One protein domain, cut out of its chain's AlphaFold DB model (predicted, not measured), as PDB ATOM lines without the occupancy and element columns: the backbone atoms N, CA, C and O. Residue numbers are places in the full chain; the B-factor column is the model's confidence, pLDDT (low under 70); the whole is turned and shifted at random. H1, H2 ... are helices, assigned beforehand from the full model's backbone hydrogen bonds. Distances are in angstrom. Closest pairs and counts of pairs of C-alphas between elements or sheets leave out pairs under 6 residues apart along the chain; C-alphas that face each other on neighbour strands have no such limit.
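Overview. This is residues 245 to 376 of the 411 residues of an uncharacterized protein of Candida viswanathii (UniProt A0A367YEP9). Six helices are strung out one after another along the longest axis, with H1 and H4 in the middle, H2 crossing H1 at nearly a right angle and leading out to H3 at one end, and H5 and H6 at the other end, where neither touches another helix. The contacts between helices are few, and three stretches stick out: residues 245 to 250, 311 to 317 and 355 to 362. The printed part has 132 residues with six named helices, H1 to H6 in chain order, and no named strand; the class is all helix. It is only just compact, close to loose, with a radius of gyration of the C-alphas of 16.5 A, and it spans 53 by 38 by 26 A.

Arrangement. H1, residues 248 to 266, touches H2, residues 279 to 289, with its residues 255 to 262 alone; the closest C-alphas, those of Tyr 259 and Ile 281, are 4.8 A apart. Their lines are about perpendicular, at 73 degrees. H4, residues 316 to 334, touches H1 with residues 329 to 330 alone, and H1 touches H4 with residues 261 to 265 alone; the closest C-alphas, those of Phe 262 and His 330, are 7.7 A apart. These two lines are about perpendicular, at 83 degrees. H3, residues 292 to 301, and H2 only just touch, and only at the corner by their link, with 3 pairs of C-alphas within 8 A; the closest, those of Gln 289 and Tyr 295, are 5.7 A apart. H5, residues 344 to 352, and H6, residues 367 to 374, touch no helix; they are apart from each other and from H4. In H1, H2, H3, H4, H5 and H6 every O i to N i+4 pair is within hydrogen-bond range.

Along the chain. H1 has 19 residues and is 25.7 A long; its C-alpha 248 is at (3.535, 13.804, 31.839). H4, also 19 residues, is 26.5 A long. H2 has 11 residues and measures 15.2 A, and H3 has 10 and measures 14.0 A. H5 has 9 residues, with C-alpha 344 at (-9.218, 11.533, 52.610). H6 has 8 residues and ends with C-alpha 374 at (-9.364, 20.836, 40.140).

Size, cuts and confidence. The two C-alphas farthest apart are those of Tyr 293 and Phe 361, at 54.1 A. The printed part has no cut. The links H1 to H2, H3 to H4 and H5 to H6 are long, H4 to H5 is short, and H2 to H3 is tight. The mean pLDDT of the printed part is 79.9; 34 residues are under 70, namely 311 to 320 and 348 to 371.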
ATOM      1  N   SER A 245       1.983   8.552  32.846       83.25
ATOM      2  CA  SER A 245       0.867   9.432  32.492       83.25
ATOM      3  C   SER A 245       0.966   9.963  31.050       83.25
ATOM      4  O   SER A 245       1.992  10.541  30.672       83.25
ATOM      5  N   PRO A 246      -0.122   9.910  30.253       83.44
ATOM      6  CA  PRO A 246      -0.156  10.528  28.926       83.44
ATOM      7  C   PRO A 246      -0.017  12.059  28.978       83.44
ATOM      8  O   PRO A 246       0.254  12.675  27.951       83.44
ATOM      9  N   MET A 247      -0.177  12.663  30.163       83.44
ATOM     10  CA  MET A 247      -0.045  14.101  30.415       83.44
ATOM     11  C   MET A 247       1.273  14.469  31.116       83.44
ATOM     12  O   MET A 247       1.382  15.535  31.721       83.44
ATOM     13  N   ALA A 248       2.287  13.593  31.099       85.38
ATOM     14  CA  ALA A 248       3.535  13.804  31.839       85.38
ATOM     15  C   ALA A 248       4.214  15.156  31.534       85.38
ATOM     16  O   ALA A 248       4.794  15.781  32.423       85.38
ATOM     17  N   LYS A 249       4.128  15.649  30.291       87.12
ATOM     18  CA  LYS A 249       4.715  16.944  29.902       87.12
ATOM     19  C   LYS A 249       3.949  18.118  30.504       87.12
ATOM     20  O   LYS A 249       4.566  19.059  30.997       87.12
ATOM     21  N   GLU A 250       2.626  18.054  30.479       86.25
ATOM     22  CA  GLU A 250       1.720  19.044  31.052       86.25
ATOM     23  C   GLU A 250       1.877  19.095  32.576       86.25
ATOM     24  O   GLU A 250       2.039  20.178  33.136       86.25
ATOM     25  N   ILE A 251       1.956  17.926  33.226       86.50
ATOM     26  CA  ILE A 251       2.273  17.763  34.655       86.50
ATOM     27  C   ILE A 251       3.580  18.488  35.000       86.50
ATOM     28  O   ILE A 251       3.617  19.288  35.934       86.50
ATOM     29  N   LEU A 252       4.656  18.246  34.239       90.56
ATOM     30  CA  LEU A 252       5.952  18.889  34.480       90.56
ATOM     31  C   LEU A 252       5.900  20.406  34.256       90.56
ATOM     32  O   LEU A 252       6.545  21.155  34.989       90.56
ATOM     33  N   HIS A 253       5.140  20.881  33.269       91.38
ATOM     34  CA  HIS A 253       4.999  22.314  33.016       91.38
ATOM     35  C   HIS A 253       4.248  23.032  34.149       91.38
ATOM     36  O   HIS A 253       4.674  24.099  34.609       91.38
ATOM     37  N   GLU A 254       3.164  22.431  34.648       91.88
ATOM     38  CA  GLU A 254       2.420  22.967  35.788       91.88
ATOM     39  C   GLU A 254       3.264  22.929  37.069       91.88
ATOM     40  O   GLU A 254       3.368  23.940  37.767       91.88
ATOM     41  N   ALA A 255       3.948  21.814  37.340       92.69
ATOM     42  CA  ALA A 255       4.845  21.673  38.484       92.69
ATOM     43  C   ALA A 255       5.982  22.713  38.466       92.69
ATOM     44  O   ALA A 255       6.313  23.287  39.504       92.69
ATOM     45  N   LEU A 256       6.548  23.026  37.291       96.19
ATOM     46  CA  LEU A 256       7.559  24.079  37.143       96.19
ATOM     47  C   LEU A 256       6.986  25.460  37.484       96.19
ATOM     48  O   LEU A 256       7.608  26.220  38.226       96.19
ATOM     49  N   THR A 257       5.791  25.773  36.981       95.94
ATOM     50  CA  THR A 257       5.103  27.042  37.273       95.94
ATOM     51  C   THR A 257       4.831  27.182  38.773       95.94
ATOM     52  O   THR A 257       5.129  28.212  39.386       95.94
ATOM     53  N   ARG A 258       4.327  26.114  39.401       95.88
ATOM     54  CA  ARG A 258       4.081  26.046  40.847       95.88
ATOM     55  C   ARG A 258       5.377  26.171  41.649       95.88
ATOM     56  O   ARG A 258       5.412  26.903  42.637       95.88
ATOM     57  N   TYR A 259       6.467  25.555  41.194       97.19
ATOM     58  CA  TYR A 259       7.784  25.696  41.809       97.19
ATOM     59  C   TYR A 259       8.328  27.123  41.734       97.19
ATOM     60  O   TYR A 259       8.831  27.620  42.733       97.19
ATOM     61  N   GLN A 260       8.201  27.821  40.604       97.69
ATOM     62  CA  GLN A 260       8.639  29.220  40.486       97.69
ATOM     63  C   GLN A 260       7.904  30.129  41.484       97.69
ATOM     64  O   GLN A 260       8.514  30.964  42.165       97.69
ATOM     65  N   ARG A 261       6.591  29.921  41.632       96.88
ATOM     66  CA  ARG A 261       5.752  30.615  42.620       96.88
ATOM     67  C   ARG A 261       6.151  30.279  44.056       96.88
ATOM     68  O   ARG A 261       6.245  31.181  44.892       96.88
ATOM     69  N   PHE A 262       6.423  29.005  44.337       95.56
ATOM     70  CA  PHE A 262       6.922  28.547  45.633       95.56
ATOM     71  C   PHE A 262       8.311  29.102  45.948       95.56
ATOM     72  O   PHE A 262       8.535  29.567  47.056       95.56
ATOM     73  N   PHE A 263       9.234  29.114  44.987       96.12
ATOM     74  CA  PHE A 263      10.575  29.664  45.159       96.12
ATOM     75  C   PHE A 263      10.518  31.158  45.480       96.12
ATOM     76  O   PHE A 263      11.239  31.621  46.361       96.12
ATOM     77  N   THR A 264       9.598  31.892  44.847       96.06
ATOM     78  CA  THR A 264       9.325  33.297  45.180       96.06
ATOM     79  C   THR A 264       8.877  33.447  46.635       96.06
ATOM     80  O   THR A 264       9.392  34.311  47.325       96.06
ATOM     81  N   LEU A 265       7.978  32.587  47.135       93.69
ATOM     82  CA  LEU A 265       7.571  32.582  48.551       93.69
ATOM     83  C   LEU A 265       8.727  32.199  49.491       93.69
ATOM     84  O   LEU A 265       8.934  32.843  50.513       93.69
ATOM     85  N   LEU A 266       9.492  31.164  49.137       92.12
ATOM     86  CA  LEU A 266      10.625  30.635  49.904       92.12
ATOM     87  C   LEU A 266      11.747  31.667  50.082       92.12
ATOM     88  O   LEU A 266      12.487  31.631  51.067       92.12
ATOM     89  N   THR A 267      11.893  32.557  49.104       92.75
ATOM     90  CA  THR A 267      12.975  33.541  49.022       92.75
ATOM     91  C   THR A 267      12.503  34.991  49.150       92.75
ATOM     92  O   THR A 267      13.265  35.921  48.886       92.75
ATOM     93  N   ASP A 268      11.272  35.182  49.609       90.62
ATOM     94  CA  ASP A 268      10.737  36.468  50.044       90.62
ATOM     95  C   ASP A 268      11.296  36.791  51.443       90.62
ATOM     96  O   ASP A 268      11.302  35.942  52.342       90.62
ATOM     97  N   ASP A 269      11.824  37.996  51.633       86.19
ATOM     98  CA  ASP A 269      12.367  38.456  52.912       86.19
ATOM     99  C   ASP A 269      11.267  38.816  53.923       86.19
ATOM    100  O   ASP A 269      11.509  38.777  55.133       86.19
ATOM    101  N   LEU A 270      10.043  39.074  53.449       88.19
ATOM    102  CA  LEU A 270       8.864  39.328  54.281       88.19
ATOM    103  C   LEU A 270       8.231  38.034  54.815       88.19
ATOM    104  O   LEU A 270       7.526  38.058  55.829       88.19
ATOM    105  N   VAL A 271       8.483  36.894  54.165       85.00
ATOM    106  CA  VAL A 271       7.987  35.588  54.617       85.00
ATOM    107  C   VAL A 271       8.890  35.065  55.735       85.00
ATOM    108  O   VAL A 271      10.028  34.634  55.531       85.00
ATOM    109  N   THR A 272       8.365  35.113  56.960       77.62
ATOM    110  CA  THR A 272       9.082  34.691  58.176       77.62
ATOM    111  C   THR A 272       8.710  33.281  58.636       77.62
ATOM    112  O   THR A 272       9.422  32.700  59.455       77.62
ATOM    113  N   GLN A 273       7.622  32.716  58.107       78.94
ATOM    114  CA  GLN A 273       7.188  31.350  58.390       78.94
ATOM    115  C   GLN A 273       7.892  30.335  57.480       78.94
ATOM    116  O   GLN A 273       8.318  30.648  56.369       78.94
ATOM    117  N   THR A 274       7.983  29.088  57.944       80.94
ATOM    118  CA  THR A 274       8.449  27.968  57.120       80.94
ATOM    119  C   THR A 274       7.420  27.659  56.037       80.94
ATOM    120  O   THR A 274       6.274  27.343  56.359       80.94
ATOM    121  N   VAL A 275       7.842  27.693  54.772       85.62
ATOM    122  CA  VAL A 275       7.020  27.226  53.650       85.62
ATOM    123  C   VAL A 275       7.292  25.753  53.338       85.62
ATOM    124  O   VAL A 275       8.431  25.294  53.427       85.62
ATOM    125  N   VAL A 276       6.247  25.006  52.978       87.25
ATOM    126  CA  VAL A 276       6.280  23.545  52.804       87.25
ATOM    127  C   VAL A 276       5.844  23.182  51.380       87.25
ATOM    128  O   VAL A 276       4.741  23.564  50.977       87.25
ATOM    129  N   PRO A 277       6.679  22.474  50.599       90.44
ATOM    130  CA  PRO A 277       6.365  22.111  49.221       90.44
ATOM    131  C   PRO A 277       5.329  20.975  49.139       90.44
ATOM    132  O   PRO A 277       5.237  20.118  50.020       90.44
ATOM    133  N   THR A 278       4.561  20.948  48.052       90.56
ATOM    134  CA  THR A 278       3.837  19.746  47.599       90.56
ATOM    135  C   THR A 278       4.782  18.799  46.845       90.56
ATOM    136  O   THR A 278       5.883  19.213  46.482       90.56
ATOM    137  N   LEU A 279       4.394  17.540  46.594       89.25
ATOM    138  CA  LEU A 279       5.273  16.551  45.936       89.25
ATOM    139  C   LEU A 279       5.807  17.024  44.569       89.25
ATOM    140  O   LEU A 279       6.974  16.802  44.248       89.25
ATOM    141  N   ASP A 280       4.973  17.683  43.765       90.75
ATOM    142  CA  ASP A 280       5.335  18.214  42.443       90.75
ATOM    143  C   ASP A 280       6.336  19.379  42.530       90.75
ATOM    144  O   ASP A 280       7.308  19.441  41.774       90.75
ATOM    145  N   ILE A 281       6.145  20.262  43.512       93.75
ATOM    146  CA  ILE A 281       7.049  21.379  43.805       93.75
ATOM    147  C   ILE A 281       8.390  20.856  44.325       93.75
ATOM    148  O   ILE A 281       9.444  21.375  43.949       93.75
ATOM    149  N   ASP A 282       8.363  19.836  45.183       91.62
ATOM    150  CA  ASP A 282       9.566  19.260  45.782       91.62
ATOM    151  C   ASP A 282      10.423  18.544  44.729       91.62
ATOM    152  O   ASP A 282      11.638  18.725  44.707       91.62
ATOM    153  N   LEU A 283       9.800  17.865  43.753       91.75
ATOM    154  CA  LEU A 283      10.507  17.314  42.591       91.75
ATOM    155  C   LEU A 283      11.315  18.392  41.850       91.75
ATOM    156  O   LEU A 283      12.492  18.196  41.526       91.75
ATOM    157  N   MET A 284      10.682  19.530  41.565       95.25
ATOM    158  CA  MET A 284      11.332  20.636  40.858       95.25
ATOM    159  C   MET A 284      12.432  21.270  41.708       95.25
ATOM    160  O   MET A 284      13.504  21.594  41.192       95.25
ATOM    161  N   ARG A 285      12.207  21.387  43.022       94.56
ATOM    162  CA  ARG A 285      13.211  21.867  43.973       94.56
ATOM    163  C   ARG A 285      14.435  20.960  44.003       94.56
ATOM    164  O   ARG A 285      15.546  21.474  43.881       94.56
ATOM    165  N   HIS A 286      14.245  19.647  44.141       93.94
ATOM    166  CA  HIS A 286      15.339  18.674  44.135       93.94
ATOM    167  C   HIS A 286      16.108  18.758  42.823       93.94
ATOM    168  O   HIS A 286      17.325  18.900  42.842       93.94
ATOM    169  N   THR A 287      15.400  18.807  41.691       94.88
ATOM    170  CA  THR A 287      16.012  18.967  40.363       94.88
ATOM    171  C   THR A 287      16.858  20.241  40.265       94.88
ATOM    172  O   THR A 287      17.976  20.195  39.757       94.88
ATOM    173  N   HIS A 288      16.381  21.373  40.794       96.44
ATOM    174  CA  HIS A 288      17.151  22.619  40.823       96.44
ATOM    175  C   HIS A 288      18.424  22.490  41.689       96.44
ATOM    176  O   HIS A 288      19.492  22.962  41.301       96.44
ATOM    177  N   GLN A 289      18.356  21.788  42.825       95.38
ATOM    178  CA  GLN A 289      19.499  21.579  43.728       95.38
ATOM    179  C   GLN A 289      20.597  20.677  43.141       95.38
ATOM    180  O   GLN A 289      21.755  20.777  43.549       95.38
ATOM    181  N   LEU A 290      20.287  19.872  42.119       95.81
ATOM    182  CA  LEU A 290      21.274  19.093  41.361       95.81
ATOM    183  C   LEU A 290      22.212  19.957  40.490       95.81
ATOM    184  O   LEU A 290      23.210  19.460  39.960       95.81
ATOM    185  N   MET A 291      21.937  21.262  40.385       95.69
ATOM    186  CA  MET A 291      22.839  22.295  39.872       95.69
ATOM    187  C   MET A 291      23.132  23.301  40.999       95.69
ATOM    188  O   MET A 291      22.570  24.394  41.034       95.69
ATOM    189  N   LEU A 292      24.035  22.959  41.928       95.19
ATOM    190  CA  LEU A 292      24.308  23.792  43.112       95.19
ATOM    191  C   LEU A 292      24.725  25.226  42.769       95.19
ATOM    192  O   LEU A 292      24.229  26.160  43.391       95.19
ATOM    193  N   TYR A 293      25.577  25.424  41.759       95.06
ATOM    194  CA  TYR A 293      25.924  26.766  41.281       95.06
ATOM    195  C   TYR A 293      24.684  27.584  40.882       95.06
ATOM    196  O   TYR A 293      24.527  28.722  41.323       95.06
ATOM    197  N   GLY A 294      23.789  26.996  40.082       96.62
ATOM    198  CA  GLY A 294      22.539  27.627  39.650       96.62
ATOM    199  C   GLY A 294      21.614  27.914  40.828       96.62
ATOM    200  O   GLY A 294      21.169  29.045  40.991       96.62
ATOM    201  N   TYR A 295      21.448  26.937  41.722       97.25
ATOM    202  CA  TYR A 295      20.648  27.090  42.933       97.25
ATOM    203  C   TYR A 295      21.168  28.210  43.842       97.25
ATOM    204  O   TYR A 295      20.394  29.036  44.328       97.25
ATOM    205  N   PHE A 296      22.486  28.283  44.055       96.19
ATOM    206  CA  PHE A 296      23.106  29.314  44.893       96.19
ATOM    207  C   PHE A 296      22.942  30.681  44.252       96.19
ATOM    208  O   PHE A 296      22.566  31.632  44.934       96.19
ATOM    209  N   ARG A 297      23.197  30.771  42.944       96.44
ATOM    210  CA  ARG A 297      23.021  31.986  42.154       96.44
ATOM    211  C   ARG A 297      21.592  32.512  42.285       96.44
ATOM    212  O   ARG A 297      21.408  33.670  42.651       96.44
ATOM    213  N   ASP A 298      20.598  31.664  42.054       97.69
ATOM    214  CA  ASP A 298      19.192  32.065  42.056       97.69
ATOM    215  C   ASP A 298      18.729  32.454  43.470       97.69
ATOM    216  O   ASP A 298      18.053  33.466  43.647       97.69
ATOM    217  N   CYS A 299      19.191  31.747  44.509       96.25
ATOM    218  CA  CYS A 299      18.958  32.154  45.898       96.25
ATOM    219  C   CYS A 299      19.620  33.500  46.235       96.25
ATOM    220  O   CYS A 299      19.035  34.327  46.932       96.25
ATOM    221  N   LYS A 300      20.846  33.751  45.766       95.06
ATOM    222  CA  LYS A 300      21.567  35.001  46.056       95.06
ATOM    223  C   LYS A 300      21.022  36.203  45.284       95.06
ATOM    224  O   LYS A 300      21.160  37.312  45.790       95.06
ATOM    225  N   TYR A 301      20.391  35.997  44.127       96.19
ATOM    226  CA  TYR A 301      19.699  37.055  43.380       96.19
ATOM    227  C   TYR A 301      18.234  37.258  43.779       96.19
ATOM    228  O   TYR A 301      17.627  38.244  43.370       96.19
ATOM    229  N   SER A 302      17.666  36.363  44.585       95.56
ATOM    230  CA  SER A 302      16.334  36.544  45.167       95.56
ATOM    231  C   SER A 302      16.284  37.694  46.196       95.56
ATOM    232  O   SER A 302      17.339  38.078  46.712       95.56
ATOM    233  N   PRO A 303      15.091  38.203  46.571       94.12
ATOM    234  CA  PRO A 303      14.944  39.237  47.604       94.12
ATOM    235  C   PRO A 303      15.636  38.904  48.935       94.12
ATOM    236  O   PRO A 303      16.296  39.756  49.523       94.12
ATOM    237  N   ARG A 304      15.581  37.640  49.378       89.81
ATOM    238  CA  ARG A 304      16.239  37.173  50.612       89.81
ATOM    239  C   ARG A 304      17.770  37.223  50.553       89.81
ATOM    240  O   ARG A 304      18.418  37.254  51.602       89.81
ATOM    241  N   GLN A 305      18.356  37.177  49.353       94.31
ATOM    242  CA  GLN A 305      19.804  37.203  49.109       94.31
ATOM    243  C   GLN A 305      20.598  36.202  49.971       94.31
ATOM    244  O   GLN A 305      21.724  36.473  50.398       94.31
ATOM    245  N   ALA A 306      20.026  35.032  50.244       91.62
ATOM    246  CA  ALA A 306      20.627  33.992  51.072       91.62
ATOM    247  C   ALA A 306      20.282  32.615  50.518       91.62
ATOM    248  O   ALA A 306      19.165  32.395  50.055       91.62
ATOM    249  N   VAL A 307      21.229  31.679  50.595       92.25
ATOM    250  CA  VAL A 307      20.982  30.291  50.194       92.25
ATOM    251  C   VAL A 307      20.051  29.631  51.202       92.25
ATOM    252  O   VAL A 307      20.269  29.703  52.413       92.25
ATOM    253  N   VAL A 308      19.008  28.983  50.691       88.44
ATOM    254  CA  VAL A 308      18.029  28.265  51.504       88.44
ATOM    255  C   VAL A 308      18.412  26.791  51.568       88.44
ATOM    256  O   VAL A 308      18.604  26.149  50.539       88.44
ATOM    257  N   ASP A 309      18.530  26.244  52.776       83.38
ATOM    258  CA  ASP A 309      18.851  24.824  52.948       83.38
ATOM    259  C   ASP A 309      17.615  23.939  52.740       83.38
ATOM    260  O   ASP A 309      16.472  24.357  52.966       83.38
ATOM    261  N   HIS A 310      17.839  22.688  52.346       72.44
ATOM    262  CA  HIS A 310      16.809  21.652  52.390       72.44
ATOM    263  C   HIS A 310      16.831  21.006  53.775       72.44
ATOM    264  O   HIS A 310      17.397  19.933  53.967       72.44
ATOM    265  N   ASN A 311      16.289  21.690  54.783       67.06
ATOM    266  CA  ASN A 311      16.216  21.087  56.110       67.06
ATOM    267  C   ASN A 311      15.114  20.020  56.125       67.06
ATOM    268  O   ASN A 311      13.942  20.339  56.296       67.06
ATOM    269  N   ASP A 312      15.506  18.765  55.934       59.00
ATOM    270  CA  ASP A 312      14.641  17.582  55.923       59.00
ATOM    271  C   ASP A 312      14.504  16.916  57.305       59.00
ATOM    272  O   ASP A 312      13.832  15.897  57.449       59.00
ATOM    273  N   LYS A 313      15.114  17.506  58.343       59.88
ATOM    274  CA  LYS A 313      15.061  17.048  59.741       59.88
ATOM    275  C   LYS A 313      14.005  17.818  60.545       59.88
ATOM    276  O   LYS A 313      14.289  18.288  61.649       59.88
ATOM    277  N   VAL A 314      12.812  18.017  59.982       58.12
ATOM    278  CA  VAL A 314      11.719  18.759  60.634       58.12
ATOM    279  C   VAL A 314      10.684  17.772  61.185       58.12
ATOM    280  O   VAL A 314      10.423  16.725  60.609       58.12
ATOM    281  N   GLU A 315      10.112  18.055  62.352       54.41
ATOM    282  CA  GLU A 315       9.056  17.214  62.928       54.41
ATOM    283  C   GLU A 315       7.712  17.409  62.197       54.41
ATOM    284  O   GLU A 315       7.464  18.448  61.584       54.41
ATOM    285  N   LYS A 316       6.804  16.428  62.298       56.22
ATOM    286  CA  LYS A 316       5.511  16.416  61.582       56.22
ATOM    287  C   LYS A 316       4.596  17.601  61.929       56.22
ATOM    288  O   LYS A 316       4.013  18.207  61.037       56.22
ATOM    289  N   ILE A 317       4.504  17.975  63.206       54.75
ATOM    290  CA  ILE A 317       3.608  19.053  63.670       54.75
ATOM    291  C   ILE A 317       3.998  20.429  63.080       54.75
ATOM    292  O   ILE A 317       3.126  21.115  62.542       54.75
ATOM    293  N   PRO A 318       5.279  20.855  63.114       60.78
ATOM    294  CA  PRO A 318       5.721  22.054  62.401       60.78
ATOM    295  C   PRO A 318       5.388  22.067  60.901       60.78
ATOM    296  O   PRO A 318       5.153  23.141  60.348       60.78
ATOM    297  N   LEU A 319       5.355  20.903  60.247       64.31
ATOM    298  CA  LEU A 319       5.074  20.796  58.814       64.31
ATOM    299  C   LEU A 319       3.596  20.955  58.490       64.31
ATOM    300  O   LEU A 319       3.281  21.634  57.518       64.31
ATOM    301  N   ASP A 320       2.695  20.416  59.312       67.00
ATOM    302  CA  ASP A 320       1.253  20.621  59.133       67.00
ATOM    303  C   ASP A 320       0.899  22.120  59.194       67.00
ATOM    304  O   ASP A 320       0.231  22.648  58.300       67.00
ATOM    305  N   ASN A 321       1.438  22.831  60.191       73.38
ATOM    306  CA  ASN A 321       1.258  24.278  60.332       73.38
ATOM    307  C   ASN A 321       1.921  25.057  59.183       73.38
ATOM    308  O   ASN A 321       1.348  26.012  58.653       73.38
ATOM    309  N   GLY A 322       3.130  24.650  58.779       78.62
ATOM    310  CA  GLY A 322       3.851  25.263  57.664       78.62
ATOM    311  C   GLY A 322       3.124  25.089  56.328       78.62
ATOM    312  O   GLY A 322       3.024  26.034  55.548       78.62
ATOM    313  N   PHE A 323       2.546  23.914  56.075       81.81
ATOM    314  CA  PHE A 323       1.774  23.628  54.868       81.81
ATOM    315  C   PHE A 323       0.494  24.462  54.799       81.81
ATOM    316  O   PHE A 323       0.155  25.013  53.747       81.81
ATOM    317  N   GLU A 324      -0.197  24.613  55.929       80.88
ATOM    318  CA  GLU A 324      -1.347  25.505  56.038       80.88
ATOM    319  C   GLU A 324      -0.971  26.958  55.732       80.88
ATOM    320  O   GLU A 324      -1.620  27.586  54.891       80.88
ATOM    321  N   CYS A 325       0.093  27.466  56.356       84.25
ATOM    322  CA  CYS A 325       0.577  28.821  56.114       84.25
ATOM    323  C   CYS A 325       0.966  29.026  54.642       84.25
ATOM    324  O   CYS A 325       0.554  30.002  54.018       84.25
ATOM    325  N   THR A 326       1.670  28.058  54.052       88.25
ATOM    326  CA  THR A 326       2.056  28.087  52.631       88.25
ATOM    327  C   THR A 326       0.834  28.156  51.723       88.25
ATOM    328  O   THR A 326       0.805  28.952  50.786       88.25
ATOM    329  N   SER A 327      -0.197  27.362  52.026       88.88
ATOM    330  CA  SER A 327      -1.434  27.336  51.246       88.88
ATOM    331  C   SER A 327      -2.149  28.685  51.265       88.88
ATOM    332  O   SER A 327      -2.628  29.147  50.229       88.88
ATOM    333  N   GLN A 328      -2.194  29.330  52.433       89.38
ATOM    334  CA  GLN A 328      -2.784  30.655  52.588       89.38
ATOM    335  C   GLN A 328      -1.982  31.719  51.829       89.38
ATOM    336  O   GLN A 328      -2.559  32.438  51.016       89.38
ATOM    337  N   LEU A 329      -0.660  31.768  52.024       90.56
ATOM    338  CA  LEU A 329       0.219  32.719  51.339       90.56
ATOM    339  C   LEU A 329       0.131  32.584  49.813       90.56
ATOM    340  O   LEU A 329       0.051  33.584  49.100       90.56
ATOM    341  N   HIS A 330       0.107  31.349  49.300       92.50
ATOM    342  CA  HIS A 330      -0.047  31.091  47.872       92.50
ATOM    343  C   HIS A 330      -1.391  31.603  47.349       92.50
ATOM    344  O   HIS A 330      -1.431  32.294  46.331       92.50
ATOM    345  N   LYS A 331      -2.487  31.308  48.054       91.94
ATOM    346  CA  LYS A 331      -3.827  31.744  47.656       91.94
ATOM    347  C   LYS A 331      -3.968  33.262  47.665       91.94
ATOM    348  O   LYS A 331      -4.509  33.826  46.721       91.94
ATOM    349  N   GLU A 332      -3.458  33.927  48.695       92.88
ATOM    350  CA  GLU A 332      -3.475  35.390  48.785       92.88
ATOM    351  C   GLU A 332      -2.682  36.034  47.639       92.88
ATOM    352  O   GLU A 332      -3.134  37.014  47.043       92.88
ATOM    353  N   ARG A 333      -1.529  35.456  47.283       94.88
ATOM    354  CA  ARG A 333      -0.614  36.026  46.287       94.88
ATOM    355  C   ARG A 333      -0.989  35.726  44.840       94.88
ATOM    356  O   ARG A 333      -0.837  36.595  43.988       94.88
ATOM    357  N   TYR A 334      -1.449  34.511  44.561       94.31
ATOM    358  CA  TYR A 334      -1.673  34.025  43.196       94.31
ATOM    359  C   TYR A 334      -3.146  33.772  42.875       94.31
ATOM    360  O   TYR A 334      -3.453  33.452  41.735       94.31
ATOM    361  N   GLN A 335      -4.054  33.932  43.847       92.56
ATOM    362  CA  GLN A 335      -5.499  33.698  43.685       92.56
ATOM    363  C   GLN A 335      -5.839  32.273  43.212       92.56
ATOM    364  O   GLN A 335      -6.896  32.027  42.637       92.56
ATOM    365  N   GLU A 336      -4.954  31.320  43.509       88.31
ATOM    366  CA  GLU A 336      -5.061  29.911  43.137       88.31
ATOM    367  C   GLU A 336      -4.866  29.014  44.365       88.31
ATOM    368  O   GLU A 336      -4.080  29.322  45.271       88.31
ATOM    369  N   GLU A 337      -5.570  27.883  44.393       88.06
ATOM    370  CA  GLU A 337      -5.425  26.900  45.466       88.06
ATOM    371  C   GLU A 337      -4.052  26.227  45.398       88.06
ATOM    372  O   GLU A 337      -3.613  25.741  44.357       88.06
ATOM    373  N   TYR A 338      -3.367  26.180  46.538       87.25
ATOM    374  CA  TYR A 338      -2.050  25.554  46.620       87.25
ATOM    375  C   TYR A 338      -2.129  24.031  46.519       87.25
ATOM    376  O   TYR A 338      -1.312  23.412  45.845       87.25
ATOM    377  N   CYS A 339      -3.128  23.432  47.165       84.62
ATOM    378  CA  CYS A 339      -3.382  21.999  47.159       84.62
ATOM    379  C   CYS A 339      -4.708  21.734  46.447       84.62
ATOM    380  O   CYS A 339      -5.745  22.259  46.849       84.62
ATOM    381  N   ILE A 340      -4.662  20.911  45.405       80.94
ATOM    382  CA  ILE A 340      -5.831  20.443  44.650       80.94
ATOM    383  C   ILE A 340      -5.991  18.919  44.773       80.94
ATOM    384  O   ILE A 340      -6.650  18.290  43.954       80.94
ATOM    385  N   CYS A 341      -5.370  18.317  45.789       78.38
ATOM    386  CA  CYS A 341      -5.507  16.910  46.140       78.38
ATOM    387  C   CYS A 341      -6.762  16.710  47.000       78.38
ATOM    388  O   CYS A 341      -6.951  17.397  48.005       78.38
ATOM    389  N   PHE A 342      -7.598  15.737  46.632       70.94
ATOM    390  CA  PHE A 342      -8.858  15.424  47.319       70.94
ATOM    391  C   PHE A 342      -8.840  14.049  48.009       70.94
ATOM    392  O   PHE A 342      -9.898  13.468  48.238       70.94
ATOM    393  N   CYS A 343      -7.660  13.541  48.386       74.75
ATOM    394  CA  CYS A 343      -7.558  12.353  49.239       74.75
ATOM    395  C   CYS A 343      -8.212  12.570  50.610       74.75
ATOM    396  O   CYS A 343      -8.376  13.713  51.059       74.75
ATOM    397  N   ASP A 344      -8.537  11.480  51.309       70.81
ATOM    398  CA  ASP A 344      -9.218  11.533  52.610       70.81
ATOM    399  C   ASP A 344      -8.511  12.445  53.622       70.81
ATOM    400  O   ASP A 344      -9.160  13.208  54.345       70.81
ATOM    401  N   ASP A 345      -7.179  12.428  53.639       72.38
ATOM    402  CA  ASP A 345      -6.372  13.257  54.532       72.38
ATOM    403  C   ASP A 345      -6.445  14.747  54.174       72.38
ATOM    404  O   ASP A 345      -6.676  15.585  55.054       72.38
ATOM    405  N   CYS A 346      -6.326  15.096  52.890       73.19
ATOM    406  CA  CYS A 346      -6.476  16.474  52.419       73.19
ATOM    407  C   CYS A 346      -7.890  16.999  52.689       73.19
ATOM    408  O   CYS A 346      -8.056  18.091  53.239       73.19
ATOM    409  N   VAL A 347      -8.922  16.202  52.396       70.44
ATOM    410  CA  VAL A 347     -10.323  16.565  52.651       70.44
ATOM    411  C   VAL A 347     -10.578  16.753  54.149       70.44
ATOM    412  O   VAL A 347     -11.263  17.701  54.541       70.44
ATOM    413  N   ARG A 348     -10.010  15.904  55.016       69.94
ATOM    414  CA  ARG A 348     -10.134  16.042  56.475       69.94
ATOM    415  C   ARG A 348      -9.469  17.321  56.984       69.94
ATOM    416  O   ARG A 348     -10.077  18.013  57.799       69.94
ATOM    417  N   ARG A 349      -8.284  17.677  56.466       68.06
ATOM    418  CA  ARG A 349      -7.600  18.950  56.766       68.06
ATOM    419  C   ARG A 349      -8.399  20.168  56.290       68.06
ATOM    420  O   ARG A 349      -8.435  21.181  56.979       68.06
ATOM    421  N   HIS A 350      -9.095  20.073  55.157       64.75
ATOM    422  CA  HIS A 350     -10.034  21.116  54.732       64.75
ATOM    423  C   HIS A 350     -11.252  21.218  55.667       64.75
ATOM    424  O   HIS A 350     -11.667  22.323  56.016       64.75
ATOM    425  N   LYS A 351     -11.812  20.083  56.113       58.22
ATOM    426  CA  LYS A 351     -12.982  20.038  57.012       58.22
ATOM    427  C   LYS A 351     -12.673  20.522  58.433       58.22
ATOM    428  O   LYS A 351     -13.510  21.206  59.021       58.22
ATOM    429  N   SER A 352     -11.500  20.207  58.992       55.03
ATOM    430  CA  SER A 352     -11.121  20.610  60.358       55.03
ATOM    431  C   SER A 352     -11.038  22.132  60.526       55.03
ATOM    432  O   SER A 352     -11.415  22.637  61.580       55.03
ATOM    433  N   LYS A 353     -10.672  22.871  59.469       50.44
ATOM    434  CA  LYS A 353     -10.688  24.346  59.430       50.44
ATOM    435  C   LYS A 353     -12.090  24.961  59.431       50.44
ATOM    436  O   LYS A 353     -12.254  26.132  59.757       50.44
ATOM    437  N   MET A 354     -13.116  24.196  59.055       43.69
ATOM    438  CA  MET A 354     -14.492  24.696  58.945       43.69
ATOM    439  C   MET A 354     -15.342  24.429  60.195       43.69
ATOM    440  O   MET A 354     -16.449  24.949  60.288       43.69
ATOM    441  N   SER A 355     -14.844  23.669  61.179       43.56
ATOM    442  CA  SER A 355     -15.564  23.426  62.440       43.56
ATOM    443  C   SER A 355     -15.434  24.582  63.441       43.56
ATOM    444  O   SER A 355     -16.316  24.768  64.280       43.56
ATOM    445  N   THR A 356     -14.386  25.405  63.325       45.88
ATOM    446  CA  THR A 356     -14.196  26.619  64.140       45.88
ATOM    447  C   THR A 356     -15.024  27.801  63.623       45.88
ATOM    448  O   THR A 356     -15.347  28.708  64.386       45.88
ATOM    449  N   LEU A 357     -15.444  27.766  62.351       44.44
ATOM    450  CA  LEU A 357     -16.300  28.768  61.714       44.44
ATOM    451  C   LEU A 357     -17.667  28.166  61.346       44.44
ATOM    452  O   LEU A 357     -17.961  27.830  60.202       44.44
ATOM    453  N   THR A 358     -18.541  28.176  62.356       37.47
ATOM    454  CA  THR A 358     -20.017  28.094  62.326       37.47
ATOM    455  C   THR A 358     -20.710  26.740  62.122       37.47
ATOM    456  O   THR A 358     -20.781  26.174  61.034       37.47
ATOM    457  N   LYS A 359     -21.462  26.368  63.171       38.66
ATOM    458  CA  LYS A 359     -22.784  25.726  63.103       38.66
ATOM    459  C   LYS A 359     -23.749  26.532  62.209       38.66
ATOM    460  O   LYS A 359     -24.671  27.160  62.717       38.66
ATOM    461  N   LEU A 360     -23.573  26.529  60.891       37.56
ATOM    462  CA  LEU A 360     -24.631  26.930  59.964       37.56
ATOM    463  C   LEU A 360     -24.502  26.137  58.659       37.56
ATOM    464  O   LEU A 360     -23.557  26.278  57.889       37.56
ATOM    465  N   PHE A 361     -25.481  25.261  58.449       44.25
ATOM    466  CA  PHE A 361     -25.665  24.398  57.289       44.25
ATOM    467  C   PHE A 361     -25.468  25.147  55.958       44.25
ATOM    468  O   PHE A 361     -26.363  25.867  55.528       44.25
ATOM    469  N   LYS A 362     -24.312  24.954  55.298       41.31
ATOM    470  CA  LYS A 362     -24.070  25.205  53.852       41.31
ATOM    471  C   LYS A 362     -22.763  24.557  53.330       41.31
ATOM    472  O   LYS A 362     -22.190  25.003  52.342       41.31
ATOM    473  N   SER A 363     -22.287  23.491  53.982       48.47
ATOM    474  CA  SER A 363     -20.892  23.015  53.874       48.47
ATOM    475  C   SER A 363     -20.550  22.123  52.667       48.47
ATOM    476  O   SER A 363     -19.371  21.990  52.361       48.47
ATOM    477  N   PHE A 364     -21.516  21.523  51.962       43.34
ATOM    478  CA  PHE A 364     -21.219  20.634  50.818       43.34
ATOM    479  C   PHE A 364     -21.124  21.370  49.468       43.34
ATOM    480  O   PHE A 364     -20.341  20.982  48.609       43.34
ATOM    481  N   LYS A 365     -21.819  22.507  49.306       48.91
ATOM    482  CA  LYS A 365     -21.878  23.256  48.033       48.91
ATOM    483  C   LYS A 365     -20.573  23.945  47.612       48.91
ATOM    484  O   LYS A 365     -20.490  24.406  46.484       48.91
ATOM    485  N   LYS A 366     -19.583  24.084  48.504       56.06
ATOM    486  CA  LYS A 366     -18.311  24.772  48.202       56.06
ATOM    487  C   LYS A 366     -17.207  23.814  47.741       56.06
ATOM    488  O   LYS A 366     -16.276  24.259  47.082       56.06
ATOM    489  N   LEU A 367     -17.334  22.522  48.052       60.72
ATOM    490  CA  LEU A 367     -16.356  21.504  47.666       60.72
ATOM    491  C   LEU A 367     -16.555  21.056  46.212       60.72
ATOM    492  O   LEU A 367     -15.574  20.920  45.491       60.72
ATOM    493  N   GLU A 368     -17.805  20.921  45.756       64.81
ATOM    494  CA  GLU A 368     -18.114  20.524  44.371       64.81
ATOM    495  C   GLU A 368     -17.538  21.487  43.312       64.81
ATOM    496  O   GLU A 368     -16.896  21.003  42.381       64.81
ATOM    497  N   PRO A 369     -17.655  22.829  43.434       69.25
ATOM    498  CA  PRO A 369     -17.039  23.750  42.479       69.25
ATOM    499  C   PRO A 369     -15.507  23.706  42.503       69.25
ATOM    500  O   PRO A 369     -14.875  23.829  41.458       69.25
ATOM    501  N   MET A 370     -14.900  23.516  43.683       68.62
ATOM    502  CA  MET A 370     -13.444  23.387  43.815       68.62
ATOM    503  C   MET A 370     -12.941  22.097  43.171       68.62
ATOM    504  O   MET A 370     -11.934  22.116  42.473       68.62
ATOM    505  N   GLN A 371     -13.658  20.991  43.366       69.94
ATOM    506  CA  GLN A 371     -13.338  19.711  42.748       69.94
ATOM    507  C   GLN A 371     -13.543  19.762  41.228       69.94
ATOM    508  O   GLN A 371     -12.725  19.231  40.485       69.94
ATOM    509  N   ALA A 372     -14.587  20.446  40.750       75.38
ATOM    510  CA  ALA A 372     -14.813  20.664  39.322       75.38
ATOM    511  C   ALA A 372     -13.692  21.491  38.670       75.38
ATOM    512  O   ALA A 372     -13.254  21.160  37.572       75.38
ATOM    513  N   LEU A 373     -13.193  22.529  39.352       75.31
ATOM    514  CA  LEU A 373     -12.041  23.300  38.884       75.31
ATOM    515  C   LEU A 373     -10.751  22.467  38.927       75.31
ATOM    516  O   LEU A 373      -9.983  22.485  37.971       75.31
ATOM    517  N   ALA A 374     -10.536  21.696  39.994       76.75
ATOM    518  CA  ALA A 374      -9.364  20.836  40.140       76.75
ATOM    519  C   ALA A 374      -9.275  19.772  39.037       76.75
ATOM    520  O   ALA A 374      -8.191  19.558  38.513       76.75
ATOM    521  N   LYS A 375     -10.407  19.200  38.598       79.69
ATOM    522  CA  LYS A 375     -10.477  18.258  37.462       79.69
ATOM    523  C   LYS A 375      -9.904  18.802  36.148       79.69
ATOM    524  O   LYS A 375      -9.615  18.016  35.256       79.69
ATOM    525  N   SER A 376      -9.762  20.122  36.004       80.62
ATOM    526  CA  SER A 376      -9.123  20.716  34.822       80.62
ATOM    527  C   SER A 376      -7.591  20.707  34.874       80.62
ATOM    528  O   SER A 376      -6.956  20.917  33.842       80.62
TER     529      SER A 376